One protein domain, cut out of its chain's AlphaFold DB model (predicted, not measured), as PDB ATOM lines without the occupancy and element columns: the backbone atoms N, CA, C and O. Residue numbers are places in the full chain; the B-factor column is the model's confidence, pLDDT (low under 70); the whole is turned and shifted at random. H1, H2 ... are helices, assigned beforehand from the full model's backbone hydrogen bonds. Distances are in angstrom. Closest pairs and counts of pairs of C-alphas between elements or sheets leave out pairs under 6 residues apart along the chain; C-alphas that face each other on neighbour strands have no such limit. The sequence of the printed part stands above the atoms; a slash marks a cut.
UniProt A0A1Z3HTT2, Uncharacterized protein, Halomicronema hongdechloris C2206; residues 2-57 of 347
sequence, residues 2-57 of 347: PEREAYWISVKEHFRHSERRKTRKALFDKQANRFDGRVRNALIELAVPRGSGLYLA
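Overview. This is residues 2 to 57 of the 347 residues of an uncharacterized protein of Halomicronema hongdechloris C2206 (UniProt A0A1Z3HTT2). The printed part has little regular structure: it makes a flat, open loop, running out through H1, turning at H2 and folding back along residues 24 to 34 to cross near residues 6 to 8. The short helix H3 follows, and residues 47 to 57 stick out as a tail. The printed part has 56 residues with three named helices, H1, H2, H3 in order, and no named strand; the class is all helix, with 19 residues in helices. It is loose, with a radius of gyration of the C-alphas of 14.2 A, and spans 41 by 34 by 15 A.

Arrangement. Start at H3, residues 39 to 47, where every O i to N i+4 pair is within hydrogen-bond range. It is apart from H1, residues 11 to 14, too short for such a pair, and from H2, residues 18 to 23, with 1 of 2. H1 and H2 are close but not clearly touching; their closest C-alphas, of His 14 and Arg 20, are 7.3 A apart.

Along the chain. Find C-alpha 39 at (180.793, 173.402, 116.393); H3 runs 12.2 A to C-alpha 47 at (173.967, 178.830, 124.853). H1 begins at C-alpha 11, (174.994, 166.778, 128.941), and H2 runs 9.1 A.

Size, cuts and confidence. The C-alphas farthest apart, of Pro 2 and Leu 56, are 43.6 A apart. The printed part has no cut. The link H2 to H3 is long, 15 residues; H1 to H2 is tight. Look for pLDDT under 70 at residues 2 to 3 and 47 to 57.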
ATOM      1  N   PRO A   2     200.798 162.904 116.940       51.09
ATOM      2  CA  PRO A   2     199.413 162.451 117.053       51.09
ATOM      3  C   PRO A   2     198.477 163.640 116.807       51.09
ATOM      4  O   PRO A   2     198.704 164.729 117.342       51.09
ATOM      5  N   GLU A   3     197.477 163.453 115.948       62.59
ATOM      6  CA  GLU A   3     196.482 164.481 115.655       62.59
ATOM      7  C   GLU A   3     195.738 164.840 116.946       62.59
ATOM      8  O   GLU A   3     195.225 163.975 117.656       62.59
ATOM      9  N   ARG A   4     195.732 166.130 117.299       78.75
ATOM     10  CA  ARG A   4     195.000 166.625 118.468       78.75
ATOM     11  C   ARG A   4     193.515 166.665 118.128       78.75
ATOM     12  O   ARG A   4     193.033 167.638 117.557       78.75
ATOM     13  N   GLU A   5     192.805 165.599 118.471       84.69
ATOM     14  CA  GLU A   5     191.353 165.513 118.339       84.69
ATOM     15  C   GLU A   5     190.662 165.828 119.668       84.69
ATOM     16  O   GLU A   5     191.102 165.404 120.736       84.69
ATOM     17  N   ALA A   6     189.550 166.554 119.594       86.44
ATOM     18  CA  ALA A   6     188.662 166.823 120.716       86.44
ATOM     19  C   ALA A   6     187.219 166.529 120.290       86.44
ATOM     20  O   ALA A   6     186.892 166.626 119.105       86.44
ATOM     21  N   TYR A   7     186.363 166.172 121.249       89.88
ATOM     22  CA  TYR A   7     184.966 165.805 121.011       89.88
ATOM     23  C   TYR A   7     184.048 166.457 122.049       89.88
ATOM     24  O   TYR A   7     184.486 166.735 123.166       89.88
ATOM     25  N   TRP A   8     182.783 166.700 121.703       88.56
ATOM     26  CA  TRP A   8     181.830 167.400 122.569       88.56
ATOM     27  C   TRP A   8     180.421 166.814 122.518       88.56
ATOM     28  O   TRP A   8     179.998 166.231 121.521       88.56
ATOM     29  N   ILE A   9     179.679 167.001 123.609       88.44
ATOM     30  CA  ILE A   9     178.271 166.622 123.712       88.44
ATOM     31  C   ILE A   9     177.564 167.488 124.761       88.44
ATOM     32  O   ILE A   9     178.152 167.830 125.787       88.44
ATOM     33  N   SER A  10     176.296 167.841 124.536       84.06
ATOM     34  CA  SER A  10     175.488 168.531 125.550       84.06
ATOM     35  C   SER A  10     174.982 167.533 126.586       84.06
ATOM     36  O   SER A  10     174.170 166.668 126.265       84.06
ATOM     37  N   VAL A  11     175.415 167.668 127.842       81.50
ATOM     38  CA  VAL A  11     174.994 166.778 128.941       81.50
ATOM     39  C   VAL A  11     173.479 166.853 129.156       81.50
ATOM     40  O   VAL A  11     172.820 165.818 129.243       81.50
ATOM     41  N   LYS A  12     172.916 168.070 129.175       75.81
ATOM     42  CA  LYS A  12     171.479 168.296 129.394       75.81
ATOM     43  C   LYS A  12     170.624 167.643 128.302       75.81
ATOM     44  O   LYS A  12     169.652 166.965 128.619       75.81
ATOM     45  N   GLU A  13     170.996 167.797 127.029       77.69
ATOM     46  CA  GLU A  13     170.224 167.211 125.923       77.69
ATOM     47  C   GLU A  13     170.480 165.701 125.788       77.69
ATOM     48  O   GLU A  13     169.548 164.923 125.601       77.69
ATOM     49  N   HIS A  14     171.726 165.243 125.956       79.38
ATOM     50  CA  HIS A  14     172.076 163.829 125.797       79.38
ATOM     51  C   HIS A  14     171.374 162.928 126.819       79.38
ATOM     52  O   HIS A  14     170.887 161.851 126.467       79.38
ATOM     53  N   PHE A  15     171.278 163.385 128.068       82.06
ATOM     54  CA  PHE A  15     170.618 162.671 129.160       82.06
ATOM     55  C   PHE A  15     169.147 163.063 129.344       82.06
ATOM     56  O   PHE A  15     168.528 162.731 130.357       82.06
ATOM     57  N   ARG A  16     168.541 163.723 128.351       78.25
ATOM     58  CA  ARG A  16     167.105 164.021 128.353       78.25
ATOM     59  C   ARG A  16     166.254 162.749 128.287       78.25
ATOM     60  O   ARG A  16     165.215 162.674 128.944       78.25
ATOM     61  N   HIS A  17     166.724 161.728 127.570       78.94
ATOM     62  CA  HIS A  17     166.049 160.435 127.434       78.94
ATOM     63  C   HIS A  17     166.380 159.488 128.598       78.94
ATOM     64  O   HIS A  17     167.546 159.295 128.958       78.94
ATOM     65  N   SER A  18     165.348 158.864 129.177       71.62
ATOM     66  CA  SER A  18     165.453 157.994 130.360       71.62
ATOM     67  C   SER A  18     166.357 156.774 130.143       71.62
ATOM     68  O   SER A  18     167.069 156.373 131.062       71.62
ATOM     69  N   GLU A  19     166.396 156.228 128.928       77.12
ATOM     70  CA  GLU A  19     167.264 155.103 128.563       77.12
ATOM     71  C   GLU A  19     168.750 155.454 128.693       77.12
ATOM     72  O   GLU A  19     169.524 154.699 129.279       77.12
ATOM     73  N   ARG A  20     169.151 156.652 128.250       76.31
ATOM     74  CA  ARG A  20     170.545 157.115 128.332       76.31
ATOM     75  C   ARG A  20     170.959 157.439 129.766       76.31
ATOM     76  O   ARG A  20     172.078 157.110 130.156       76.31
ATOM     77  N   ARG A  21     170.046 157.969 130.594       74.81
ATOM     78  CA  ARG A  21     170.292 158.190 132.037       74.81
ATOM     79  C   ARG A  21     170.622 156.901 132.785       74.81
ATOM     80  O   ARG A  21     171.509 156.911 133.634       74.81
ATOM     81  N   LYS A  22     169.958 155.791 132.441       74.75
ATOM     82  CA  LYS A  22     170.226 154.477 133.052       74.75
ATOM     83  C   LYS A  22     171.641 153.976 132.756       74.75
ATOM     84  O   LYS A  22     172.260 153.373 133.623       74.75
ATOM     85  N   THR A  23     172.175 154.263 131.566       82.75
ATOM     86  CA  THR A  23     173.527 153.821 131.182       82.75
ATOM     87  C   THR A  23     174.650 154.625 131.837       82.75
ATOM     88  O   THR A  23     175.751 154.098 131.979       82.75
ATOM     89  N   ARG A  24     174.391 155.890 132.213       78.94
ATOM     90  CA  ARG A  24     175.382 156.852 132.748       78.94
ATOM     91  C   ARG A  24     176.639 157.021 131.875       78.94
ATOM     92  O   ARG A  24     177.670 157.475 132.362       78.94
ATOM     93  N   LYS A  25     176.571 156.654 130.593       80.88
ATOM     94  CA  LYS A  25     177.686 156.736 129.643       80.88
ATOM     95  C   LYS A  25     177.364 157.759 128.564       80.88
ATOM     96  O   LYS A  25     176.284 157.718 127.985       80.88
ATOM     97  N   ALA A  26     178.318 158.641 128.279       81.25
ATOM     98  CA  ALA A  26     178.283 159.502 127.104       81.25
ATOM     99  C   ALA A  26     179.053 158.811 125.972       81.25
ATOM    100  O   ALA A  26     180.261 158.593 126.081       81.25
ATOM    101  N   LEU A  27     178.344 158.416 124.916       83.06
ATOM    102  CA  LEU A  27     178.948 157.823 123.723       83.06
ATOM    103  C   LEU A  27     179.201 158.921 122.693       83.06
ATOM    104  O   LEU A  27     178.285 159.677 122.367       83.06
ATOM    105  N   PHE A  28     180.434 158.987 122.193       85.31
ATOM    106  CA  PHE A  28     180.854 159.965 121.197       85.31
ATOM    107  C   PHE A  28     180.926 159.312 119.820       85.31
ATOM    108  O   PHE A  28     181.703 158.382 119.600       85.31
ATOM    109  N   ASP A  29     180.146 159.836 118.885       85.31
ATOM    110  CA  ASP A  29     180.346 159.608 117.463       85.31
ATOM    111  C   ASP A  29     181.519 160.482 117.000       85.31
ATOM    112  O   ASP A  29     181.452 161.711 117.036       85.31
ATOM    113  N   LYS A  30     182.619 159.857 116.573       84.94
ATOM    114  CA  LYS A  30     183.841 160.584 116.202       84.94
ATOM    115  C   LYS A  30     183.681 161.482 114.969       84.94
ATOM    116  O   LYS A  30     184.495 162.379 114.765       84.94
ATOM    117  N   GLN A  31     182.653 161.276 114.149       81.12
ATOM    118  CA  GLN A  31     182.354 162.173 113.036       81.12
ATOM    119  C   GLN A  31     181.409 163.293 113.467       81.12
ATOM    120  O   GLN A  31     181.694 164.461 113.204       81.12
ATOM    121  N   ALA A  32     180.320 162.962 114.166       79.25
ATOM    122  CA  ALA A  32     179.289 163.942 114.520       79.25
ATOM    123  C   ALA A  32     179.637 164.803 115.749       79.25
ATOM    124  O   ALA A  32     179.186 165.941 115.861       79.25
ATOM    125  N   ASN A  33     180.443 164.287 116.680       86.25
ATOM    126  CA  ASN A  33     180.788 164.962 117.932       86.25
ATOM    127  C   ASN A  33     182.169 165.616 117.912       86.25
ATOM    128  O   ASN A  33     182.658 166.013 118.966       86.25
ATOM    129  N   ARG A  34     182.820 165.737 116.752       87.69
ATOM    130  CA  ARG A  34     184.140 166.370 116.655       87.69
ATOM    131  C   ARG A  34     184.063 167.837 117.079       87.69
ATOM    132  O   ARG A  34     183.230 168.586 116.585       87.69
ATOM    133  N   PHE A  35     184.941 168.245 117.986       86.12
ATOM    134  CA  PHE A  35     185.079 169.619 118.456       86.12
ATOM    135  C   PHE A  35     186.040 170.387 117.546       86.12
ATOM    136  O   PHE A  35     187.224 170.543 117.842       86.12
ATOM    137  N   ASP A  36     185.526 170.807 116.391       84.88
ATOM    138  CA  ASP A  36     186.244 171.628 115.416       84.88
ATOM    139  C   ASP A  36     185.498 172.947 115.133       84.88
ATOM    140  O   ASP A  36     184.489 173.266 115.767       84.88
ATOM    141  N   GLY A  37     185.991 173.742 114.179       79.31
ATOM    142  CA  GLY A  37     185.401 175.041 113.837       79.31
ATOM    143  C   GLY A  37     183.917 175.000 113.436       79.31
ATOM    144  O   GLY A  37     183.250 176.032 113.511       79.31
ATOM    145  N   ARG A  38     183.367 173.831 113.070       80.50
ATOM    146  CA  ARG A  38     181.947 173.652 112.715       80.50
ATOM    147  C   ARG A  38     181.020 173.672 113.932       80.50
ATOM    148  O   ARG A  38     179.826 173.912 113.786       80.50
ATOM    149  N   VAL A  39     181.560 173.479 115.136       83.81
ATOM    150  CA  VAL A  39     180.793 173.402 116.393       83.81
ATOM    151  C   VAL A  39     180.336 174.767 116.904       83.81
ATOM    152  O   VAL A  39     179.403 174.849 117.701       83.81
ATOM    153  N   ARG A  40     180.933 175.856 116.406       78.94
ATOM    154  CA  ARG A  40     180.628 177.230 116.829       78.94
ATOM    155  C   ARG A  40     179.126 177.530 116.841       78.94
ATOM    156  O   ARG A  40     178.625 178.020 117.847       78.94
ATOM    157  N   ASN A  41     178.410 177.217 115.759       78.31
ATOM    158  CA  ASN A  41     176.978 177.514 115.657       78.31
ATOM    159  C   ASN A  41     176.150 176.665 116.630       78.31
ATOM    160  O   ASN A  41     175.268 177.193 117.295       78.31
ATOM    161  N   ALA A  42     176.499 175.385 116.788       77.75
ATOM    162  CA  ALA A  42     175.815 174.483 117.710       77.75
ATOM    163  C   ALA A  42     176.004 174.889 119.183       77.75
ATOM    164  O   ALA A  42     175.080 174.753 119.981       77.75
ATOM    165  N   LEU A  43     177.176 175.423 119.558       80.06
ATOM    166  CA  LEU A  43     177.401 175.972 120.903       80.06
ATOM    167  C   LEU A  43     176.645 177.276 121.130       80.06
ATOM    168  O   LEU A  43     176.132 177.477 122.225       80.06
ATOM    169  N   ILE A  44     176.571 178.145 120.119       76.06
ATOM    170  CA  ILE A  44     175.783 179.380 120.196       76.06
ATOM    171  C   ILE A  44     174.305 179.029 120.384       76.06
ATOM    172  O   ILE A  44     173.692 179.519 121.321       76.06
ATOM    173  N   GLU A  45     173.751 178.122 119.578       74.44
ATOM    174  CA  GLU A  45     172.367 177.655 119.734       74.44
ATOM    175  C   GLU A  45     172.112 176.983 121.090       74.44
ATOM    176  O   GLU A  45     171.045 177.157 121.669       74.44
ATOM    177  N   LEU A  46     173.087 176.240 121.625       75.94
ATOM    178  CA  LEU A  46     172.981 175.634 122.953       75.94
ATOM    179  C   LEU A  46     173.025 176.680 124.079       75.94
ATOM    180  O   LEU A  46     172.383 176.496 125.113       75.94
ATOM    181  N   ALA A  47     173.809 177.742 123.895       68.94
ATOM    182  CA  ALA A  47     173.967 178.830 124.853       68.94
ATOM    183  C   ALA A  47     172.807 179.831 124.813       68.94
ATOM    184  O   ALA A  47     172.631 180.570 125.777       68.94
ATOM    185  N   VAL A  48     172.021 179.855 123.731       66.19
ATOM    186  CA  VAL A  48     170.814 180.676 123.608       66.19
ATOM    187  C   VAL A  48     169.645 179.947 124.288       66.19
ATOM    188  O   VAL A  48     169.224 178.883 123.826       66.19
ATOM    189  N   PRO A  49     169.083 180.483 125.389       60.56
ATOM    190  CA  PRO A  49     167.884 179.927 126.001       60.56
ATOM    191  C   PRO A  49     166.753 179.798 124.974       60.56
ATOM    192  O   PRO A  49     166.442 180.753 124.264       60.56
ATOM    193  N   ARG A  50     166.060 178.648 124.944       56.66
ATOM    194  CA  ARG A  50     164.927 178.374 124.026       56.66
ATOM    195  C   ARG A  50     163.724 179.333 124.184       56.66
ATOM    196  O   ARG A  50     162.732 179.166 123.484       56.66
ATOM    197  N   GLY A  51     163.811 180.317 125.082       57.34
ATOM    198  CA  GLY A  51     162.805 181.352 125.321       57.34
ATOM    199  C   GLY A  51     163.330 182.794 125.369       57.34
ATOM    200  O   GLY A  51     162.559 183.678 125.726       57.34
ATOM    201  N   SER A  52     164.594 183.081 125.039       51.62
ATOM    202  CA  SER A  52     165.113 184.456 125.117       51.62
ATOM    203  C   SER A  52     165.128 185.139 123.750       51.62
ATOM    204  O   SER A  52     165.838 184.705 122.841       51.62
ATOM    205  N   GLY A  53     164.405 186.255 123.634       56.44
ATOM    206  CA  GLY A  53     164.735 187.310 122.673       56.44
ATOM    207  C   GLY A  53     166.129 187.899 122.941       56.44
ATOM    208  O   GLY A  53     166.915 187.320 123.688       56.44
ATOM    209  N   LEU A  54     166.431 189.051 122.325       50.31
ATOM    210  CA  LEU A  54     167.656 189.838 122.549       50.31
ATOM    211  C   LEU A  54     168.166 189.687 123.992       50.31
ATOM    212  O   LEU A  54     167.452 190.046 124.927       50.31
ATOM    213  N   TYR A  55     169.387 189.166 124.168       51.75
ATOM    214  CA  TYR A  55     170.074 189.211 125.457       51.75
ATOM    215  C   TYR A  55     170.320 190.684 125.789       51.75
ATOM    216  O   TYR A  55     171.289 191.299 125.345       51.75
ATOM    217  N   LEU A  56     169.374 191.276 126.508       54.75
ATOM    218  CA  LEU A  56     169.547 192.563 127.141       54.75
ATOM    219  C   LEU A  56     170.319 192.265 128.416       54.75
ATOM    220  O   LEU A  56     169.791 191.599 129.307       54.75
ATOM    221  N   ALA A  57     171.572 192.718 128.486       54.94
ATOM    222  CA  ALA A  57     172.292 192.711 129.751       54.94
ATOM    223  C   ALA A  57     171.369 193.325 130.825       54.94
ATOM    224  O   ALA A  57     170.723 194.345 130.535       54.94
TER     225      ALA A  57